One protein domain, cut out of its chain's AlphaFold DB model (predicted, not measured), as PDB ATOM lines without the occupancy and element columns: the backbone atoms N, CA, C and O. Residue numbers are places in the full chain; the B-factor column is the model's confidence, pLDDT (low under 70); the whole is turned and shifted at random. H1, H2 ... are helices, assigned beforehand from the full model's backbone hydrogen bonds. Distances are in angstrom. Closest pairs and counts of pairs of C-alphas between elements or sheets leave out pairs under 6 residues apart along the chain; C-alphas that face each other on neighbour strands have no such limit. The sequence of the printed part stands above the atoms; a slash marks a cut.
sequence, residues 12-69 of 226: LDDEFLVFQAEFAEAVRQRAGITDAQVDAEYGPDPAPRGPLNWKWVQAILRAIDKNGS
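What this domain is: This is residues 12 to 69 of the 226 residues of a protein of Betaproteobacteria bacterium (UniProt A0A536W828). Two helices, the long H1 and the shorter H3, lie side by side at a shallow tilt and run the same way, and the short helix H2 packs steeply across H3 without reaching H1. The chain goes from H1 through a tight link into H2, then loops through a long link, residues 43 to 53, back to the start of H3. The printed part has 58 residues with three named helices, in the order H1, H2, H3, and no named strand; its class is all helix. It is compact, with a radius of gyration of the C-alphas of 10.7 A, and its C-alphas span 30 by 24 by 13 A.

How they stand to each other: Begin at the first printed residue with H1, residues 12 to 30, and compare it with H3, residues 54 to 67. The two touch, with 11 pairs of C-alphas within 8 A, and the closest C-alphas are those of Ala 21 and Val 57, 5.6 A apart. They stand at a shallow tilt of 31 degrees and run the same way, with 11.0 A from centre to centre. Next along the printed part look at H2, residues 35 to 42, which is apart from H1. H2 and H3 touch, with 15 pairs of C-alphas within 8 A, and their closest C-alphas, those of Tyr 42 and Ala 59, are 4.8 A apart. They stand at a steep tilt of 66 degrees and run opposite ways, with centres 8.1 A apart. In the backbones of H1 and H3 every O i to N i+4 pair is within hydrogen-bond range; in H2 it is 3 of 4.

Where its parts are: Find C-alpha 12 of Leu 12 at (205.702, 243.342, 257.470); from there H1 runs through 19 residues to C-alpha 30 at (200.421, 217.690, 249.778), 27.3 A from first to last C-alpha. H2 has 8 residues, from Asp 35 to Tyr 42, and measures 10.1 A from first to last C-alpha. H3 has 14 residues and begins at Trp 54; its last C-alpha, that of Asn 67, is at (189.145, 218.510, 253.684), 19.8 A from its first.

The domain as a whole: The C-alphas of Leu 12 and Ser 69, the first and last printed residues, are the two farthest apart, at 30.7 A. The printed part runs from residue 12 to residue 69 and has no cut. The link from H1 to H2 is tight, with 4 residues, and the link from H2 to H3 is long, with 11. The mean pLDDT of the printed part is 84.1; look at residues 68 to 69 for the two printed residues under 70, where the model's confidence is low.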
ATOM      1  N   LEU A  12     205.633 244.506 256.587       72.94
ATOM      2  CA  LEU A  12     205.702 243.342 257.470       72.94
ATOM      3  C   LEU A  12     204.494 242.406 257.324       72.94
ATOM      4  O   LEU A  12     204.663 241.188 257.317       72.94
ATOM      5  N   ASP A  13     203.294 242.976 257.225       79.56
ATOM      6  CA  ASP A  13     202.065 242.210 257.032       79.56
ATOM      7  C   ASP A  13     202.054 241.577 255.639       79.56
ATOM      8  O   ASP A  13     201.728 240.402 255.515       79.56
ATOM      9  N   ASP A  14     202.501 242.303 254.611       84.81
ATOM     10  CA  ASP A  14     202.573 241.783 253.241       84.81
ATOM     11  C   ASP A  14     203.567 240.612 253.121       84.81
ATOM     12  O   ASP A  14     203.243 239.580 252.530       84.81
ATOM     13  N   GLU A  15     204.754 240.720 253.728       88.06
ATOM     14  CA  GLU A  15     205.740 239.627 253.779       88.06
ATOM     15  C   GLU A  15     205.194 238.395 254.513       88.06
ATOM     16  O   GLU A  15     205.379 237.262 254.056       88.06
ATOM     17  N   PHE A  16     204.496 238.604 255.635       87.88
ATOM     18  CA  PHE A  16     203.866 237.515 256.379       87.88
ATOM     19  C   PHE A  16     202.765 236.837 255.559       87.88
ATOM     20  O   PHE A  16     202.699 235.609 255.521       87.88
ATOM     21  N   LEU A  17     201.930 237.617 254.868       85.56
ATOM     22  CA  LEU A  17     200.868 237.099 254.008       85.56
ATOM     23  C   LEU A  17     201.429 236.248 252.867       85.56
ATOM     24  O   LEU A  17     200.914 235.160 252.609       85.56
ATOM     25  N   VAL A  18     202.517 236.693 252.229       88.94
ATOM     26  CA  VAL A  18     203.208 235.906 251.198       88.94
ATOM     27  C   VAL A  18     203.743 234.600 251.775       88.94
ATOM     28  O   VAL A  18     203.464 233.534 251.226       88.94
ATOM     29  N   PHE A  19     204.438 234.658 252.912       90.06
ATOM     30  CA  PHE A  19     204.965 233.468 253.578       90.06
ATOM     31  C   PHE A  19     203.854 232.469 253.939       90.06
ATOM     32  O   PHE A  19     203.966 231.269 253.677       90.06
ATOM     33  N   GLN A  20     202.760 232.958 254.523       88.12
ATOM     34  CA  GLN A  20     201.635 232.124 254.925       88.12
ATOM     35  C   GLN A  20     200.926 231.510 253.715       88.12
ATOM     36  O   GLN A  20     200.545 230.341 253.766       88.12
ATOM     37  N   ALA A  21     200.778 232.264 252.624       88.00
ATOM     38  CA  ALA A  21     200.200 231.767 251.382       88.00
ATOM     39  C   ALA A  21     201.042 230.641 250.767       88.00
ATOM     40  O   ALA A  21     200.491 229.612 250.385       88.00
ATOM     41  N   GLU A  22     202.368 230.798 250.715       89.88
ATOM     42  CA  GLU A  22     203.274 229.752 250.226       89.88
ATOM     43  C   GLU A  22     203.211 228.491 251.091       89.88
ATOM     44  O   GLU A  22     203.182 227.373 250.569       89.88
ATOM     45  N   PHE A  23     203.152 228.656 252.416       88.12
ATOM     46  CA  PHE A  23     203.009 227.532 253.333       88.12
ATOM     47  C   PHE A  23     201.661 226.821 253.141       88.12
ATOM     48  O   PHE A  23     201.622 225.601 252.985       88.12
ATOM     49  N   ALA A  24     200.557 227.572 253.110       86.56
ATOM     50  CA  ALA A  24     199.216 227.026 252.919       86.56
ATOM     51  C   ALA A  24     199.087 226.298 251.573       86.56
ATOM     52  O   ALA A  24     198.515 225.212 251.511       86.56
ATOM     53  N   GLU A  25     199.680 226.835 250.508       88.50
ATOM     54  CA  GLU A  25     199.709 226.187 249.198       88.50
ATOM     55  C   GLU A  25     200.501 224.871 249.224       88.50
ATOM     56  O   GLU A  25     200.055 223.865 248.668       88.50
ATOM     57  N   ALA A  26     201.633 224.827 249.932       87.19
ATOM     58  CA  ALA A  26     202.385 223.588 250.117       87.19
ATOM     59  C   ALA A  26     201.563 222.521 250.866       87.19
ATOM     60  O   ALA A  26     201.577 221.350 250.477       87.19
ATOM     61  N   VAL A  27     200.814 222.921 251.903       84.62
ATOM     62  CA  VAL A  27     199.894 222.025 252.626       84.62
ATOM     63  C   VAL A  27     198.795 221.522 251.695       84.62
ATOM     64  O   VAL A  27     198.541 220.318 251.638       84.62
ATOM     65  N   ARG A  28     198.169 222.428 250.939       86.19
ATOM     66  CA  ARG A  28     197.093 222.124 249.992       86.19
ATOM     67  C   ARG A  28     197.516 221.063 248.979       86.19
ATOM     68  O   ARG A  28     196.832 220.050 248.833       86.19
ATOM     69  N   GLN A  29     198.656 221.277 248.322       87.12
ATOM     70  CA  GLN A  29     199.197 220.362 247.318       87.12
ATOM     71  C   GLN A  29     199.482 218.986 247.916       87.12
ATOM     72  O   GLN A  29     199.108 217.964 247.341       87.12
ATOM     73  N   ARG A  30     200.091 218.947 249.106       82.69
ATOM     74  CA  ARG A  30     200.421 217.690 249.778       82.69
ATOM     75  C   ARG A  30     199.185 216.921 250.239       82.69
ATOM     76  O   ARG A  30     199.178 215.696 250.174       82.69
ATOM     77  N   ALA A  31     198.153 217.636 250.678       79.88
ATOM     78  CA  ALA A  31     196.870 217.066 251.070       79.88
ATOM     79  C   ALA A  31     196.007 216.633 249.869       79.88
ATOM     80  O   ALA A  31     194.947 216.046 250.071       79.88
ATOM     81  N   GLY A  32     196.434 216.915 248.630       85.00
ATOM     82  CA  GLY A  32     195.657 216.615 247.426       85.00
ATOM     83  C   GLY A  32     194.384 217.456 247.304       85.00
ATOM     84  O   GLY A  32     193.440 217.045 246.634       85.00
ATOM     85  N   ILE A  33     194.339 218.619 247.961       86.56
ATOM     86  CA  ILE A  33     193.188 219.524 247.916       86.56
ATOM     87  C   ILE A  33     193.201 220.250 246.571       86.56
ATOM     88  O   ILE A  33     194.126 220.992 246.240       86.56
ATOM     89  N   THR A  34     192.155 220.031 245.788       89.69
ATOM     90  CA  THR A  34     192.023 220.540 244.421       89.69
ATOM     91  C   THR A  34     191.734 222.041 244.380       89.69
ATOM     92  O   THR A  34     191.193 222.609 245.329       89.69
ATOM     93  N   ASP A  35     192.033 222.681 243.247       88.00
ATOM     94  CA  ASP A  35     191.669 224.088 243.013       88.00
ATOM     95  C   ASP A  35     190.153 224.299 243.148       88.00
ATOM     96  O   ASP A  35     189.725 225.285 243.732       88.00
ATOM     97  N   ALA A  36     189.338 223.332 242.709       88.25
ATOM     98  CA  ALA A  36     187.881 223.387 242.830       88.25
ATOM     99  C   ALA A  36     187.398 223.415 244.292       88.25
ATOM    100  O   ALA A  36     186.421 224.093 244.608       88.25
ATOM    101  N   GLN A  37     188.081 222.700 245.194       89.62
ATOM    102  CA  GLN A  37     187.773 222.740 246.627       89.62
ATOM    103  C   GLN A  37     188.137 224.091 247.247       89.62
ATOM    104  O   GLN A  37     187.398 224.572 248.100       89.62
ATOM    105  N   VAL A  38     189.232 224.720 246.811       89.25
ATOM    106  CA  VAL A  38     189.578 226.086 247.243       89.25
ATOM    107  C   VAL A  38     188.600 227.105 246.671       89.25
ATOM    108  O   VAL A  38     188.112 227.955 247.408       89.25
ATOM    109  N   ASP A  39     188.259 226.999 245.388       88.88
ATOM    110  CA  ASP A  39     187.317 227.896 244.713       88.88
ATOM    111  C   ASP A  39     185.927 227.860 245.365       88.88
ATOM    112  O   ASP A  39     185.285 228.901 245.510       88.88
ATOM    113  N   ALA A  40     185.479 226.690 245.834       89.81
ATOM    114  CA  ALA A  40     184.232 226.562 246.587       89.81
ATOM    115  C   ALA A  40     184.245 227.357 247.908       89.81
ATOM    116  O   ALA A  40     183.214 227.904 248.299       89.81
ATOM    117  N   GLU A  41     185.398 227.446 248.577       89.81
ATOM    118  CA  GLU A  41     185.581 228.234 249.806       89.81
ATOM    119  C   GLU A  41     185.880 229.718 249.525       89.81
ATOM    120  O   GLU A  41     185.651 230.571 250.387       89.81
ATOM    121  N   TYR A  42     186.399 230.038 248.336       89.25
ATOM    122  CA  TYR A  42     186.648 231.409 247.888       89.25
ATOM    123  C   TYR A  42     185.348 232.115 247.481       89.25
ATOM    124  O   TYR A  42     185.153 233.290 247.794       89.25
ATOM    125  N   GLY A  43     184.431 231.376 246.851       86.19
ATOM    126  CA  GLY A  43     183.144 231.889 246.399       86.19
ATOM    127  C   GLY A  43     183.256 232.829 245.188       86.19
ATOM    128  O   GLY A  43     184.320 232.961 244.579       86.19
ATOM    129  N   PRO A  44     182.146 233.478 244.793       81.31
ATOM    130  CA  PRO A  44     182.125 234.405 243.668       81.31
ATOM    131  C   PRO A  44     182.751 235.747 244.074       81.31
ATOM    132  O   PRO A  44     182.044 236.712 244.361       81.31
ATOM    133  N   ASP A  45     184.080 235.809 244.122       77.75
ATOM    134  CA  ASP A  45     184.830 237.041 244.377       77.75
ATOM    135  C   ASP A  45     185.640 237.441 243.126       77.75
ATOM    136  O   ASP A  45     186.406 236.626 242.602       77.75
ATOM    137  N   PRO A  46     185.470 238.674 242.606       76.62
ATOM    138  CA  PRO A  46     186.143 239.125 241.391       76.62
ATOM    139  C   PRO A  46     187.625 239.476 241.602       76.62
ATOM    140  O   PRO A  46     188.322 239.752 240.625       76.62
ATOM    141  N   ALA A  47     188.116 239.521 242.846       81.31
ATOM    142  CA  ALA A  47     189.505 239.862 243.121       81.31
ATOM    143  C   ALA A  47     190.473 238.787 242.585       81.31
ATOM    144  O   ALA A  47     190.169 237.589 242.642       81.31
ATOM    145  N   PRO A  48     191.660 239.190 242.088       81.31
ATOM    146  CA  PRO A  48     192.634 238.262 241.527       81.31
ATOM    147  C   PRO A  48     193.129 237.276 242.588       81.31
ATOM    148  O   PRO A  48     193.389 237.648 243.732       81.31
ATOM    149  N   ARG A  49     193.297 236.012 242.199       83.25
ATOM    150  CA  ARG A  49     193.909 234.980 243.048       83.25
ATOM    151  C   ARG A  49     195.370 235.338 243.315       83.25
ATOM    152  O   ARG A  49     196.067 235.784 242.405       83.25
ATOM    153  N   GLY A  50     195.847 235.110 244.535       80.81
ATOM    154  CA  GLY A  50     197.259 235.307 244.846       80.81
ATOM    155  C   GLY A  50     197.571 235.492 246.330       80.81
ATOM    156  O   GLY A  50     196.656 235.659 247.136       80.81
ATOM    157  N   PRO A  51     198.866 235.491 246.688       77.75
ATOM    158  CA  PRO A  51     199.329 235.567 248.075       77.75
ATOM    159  C   PRO A  51     198.978 236.892 248.770       77.75
ATOM    160  O   PRO A  51     198.748 236.914 249.973       77.75
ATOM    161  N   LEU A  52     198.871 237.985 248.010       81.00
ATOM    162  CA  LEU A  52     198.454 239.295 248.524       81.00
ATOM    163  C   LEU A  52     196.926 239.443 248.622       81.00
ATOM    164  O   LEU A  52     196.427 240.413 249.189       81.00
ATOM    165  N   ASN A  53     196.157 238.493 248.081       85.25
ATOM    166  CA  ASN A  53     194.714 238.463 248.259       85.25
ATOM    167  C   ASN A  53     194.378 237.637 249.502       85.25
ATOM    168  O   ASN A  53     194.277 236.410 249.455       85.25
ATOM    169  N   TRP A  54     194.146 238.318 250.622       83.00
ATOM    170  CA  TRP A  54     193.885 237.645 251.893       83.00
ATOM    171  C   TRP A  54     192.665 236.718 251.864       83.00
ATOM    172  O   TRP A  54     192.675 235.660 252.488       83.00
ATOM    173  N   LYS A  55     191.627 237.052 251.087       85.19
ATOM    174  CA  LYS A  55     190.460 236.172 250.939       85.19
ATOM    175  C   LYS A  55     190.822 234.857 250.251       85.19
ATOM    176  O   LYS A  55     190.284 233.818 250.624       85.19
ATOM    177  N   TRP A  56     191.746 234.894 249.289       85.81
ATOM    178  CA  TRP A  56     192.251 233.699 248.612       85.81
ATOM    179  C   TRP A  56     193.046 232.811 249.572       85.81
ATOM    180  O   TRP A  56     192.785 231.614 249.668       85.81
ATOM    181  N   VAL A  57     193.949 233.399 250.361       84.38
ATOM    182  CA  VAL A  57     194.708 232.655 251.383       84.38
ATOM    183  C   VAL A  57     193.767 232.030 252.416       84.38
ATOM    184  O   VAL A  57     193.891 230.850 252.736       84.38
ATOM    185  N   GLN A  58     192.756 232.772 252.879       84.88
ATOM    186  CA  GLN A  58     191.734 232.222 253.769       84.88
ATOM    187  C   GLN A  58     190.925 231.086 253.136       84.88
ATOM    188  O   GLN A  58     190.546 230.162 253.849       84.88
ATOM    189  N   ALA A  59     190.641 231.138 251.833       87.88
ATOM    190  CA  ALA A  59     189.952 230.057 251.137       87.88
ATOM    191  C   ALA A  59     190.794 228.775 251.115       87.88
ATOM    192  O   ALA A  59     190.265 227.699 251.382       87.88
ATOM    193  N   ILE A  60     192.111 228.886 250.897       86.88
ATOM    194  CA  ILE A  60     193.032 227.744 251.005       86.88
ATOM    195  C   ILE A  60     193.004 227.180 252.430       86.88
ATOM    196  O   ILE A  60     192.830 225.976 252.610       86.88
ATOM    197  N   LEU A  61     193.119 228.040 253.446       83.62
ATOM    198  CA  LEU A  61     193.087 227.624 254.853       83.62
ATOM    199  C   LEU A  61     191.762 226.942 255.229       83.62
ATOM    200  O   LEU A  61     191.782 225.904 255.885       83.62
ATOM    201  N   ARG A  62     190.620 227.469 254.770       85.94
ATOM    202  CA  ARG A  62     189.295 226.850 254.958       85.94
ATOM    203  C   ARG A  62     189.181 225.508 254.243       85.94
ATOM    204  O   ARG A  62     188.660 224.551 254.812       85.94
ATOM    205  N   ALA A  63     189.702 225.403 253.021       86.06
ATOM    206  CA  ALA A  63     189.710 224.147 252.284       86.06
ATOM    207  C   ALA A  63     190.571 223.086 252.992       86.06
ATOM    208  O   ALA A  63     190.171 221.922 253.040       86.06
ATOM    209  N   ILE A  64     191.701 223.488 253.589       81.81
ATOM    210  CA  ILE A  64     192.538 222.630 254.442       81.81
ATOM    211  C   ILE A  64     191.794 222.209 255.705       81.81
ATOM    212  O   ILE A  64     191.819 221.032 256.035       81.81
ATOM    213  N   ASP A  65     191.105 223.117 256.388       80.81
ATOM    214  CA  ASP A  65     190.357 222.790 257.609       80.81
ATOM    215  C   ASP A  65     189.203 221.805 257.332       80.81
ATOM    216  O   ASP A  65     188.974 220.862 258.084       80.81
ATOM    217  N   LYS A  66     188.513 221.972 256.196       82.62
ATOM    218  CA  LYS A  66     187.345 221.164 255.811       82.62
ATOM    219  C   LYS A  66     187.687 219.802 255.205       82.62
ATOM    220  O   LYS A  66     186.925 218.853 255.373       82.62
ATOM    221  N   ASN A  67     188.777 219.716 254.442       77.00
ATOM    222  CA  ASN A  67     189.145 218.510 253.684       77.00
ATOM    223  C   ASN A  67     190.425 217.843 254.210       77.00
ATOM    224  O   ASN A  67     190.676 216.669 253.934       77.00
ATOM    225  N   GLY A  68     191.254 218.588 254.937       65.06
ATOM    226  CA  GLY A  68     192.443 218.092 255.612       65.06
ATOM    227  C   GLY A  68     192.088 217.376 256.909       65.06
ATOM    228  O   GLY A  68     190.980 217.457 257.426       65.06
ATOM    229  N   SER A  69     193.035 216.600 257.426       57.25
ATOM    230  CA  SER A  69     192.739 215.581 258.433       57.25
ATOM    231  C   SER A  69     193.524 215.737 259.740       57.25
ATOM    232  O   SER A  69     193.917 214.731 260.323       57.25
TER     233      SER A  69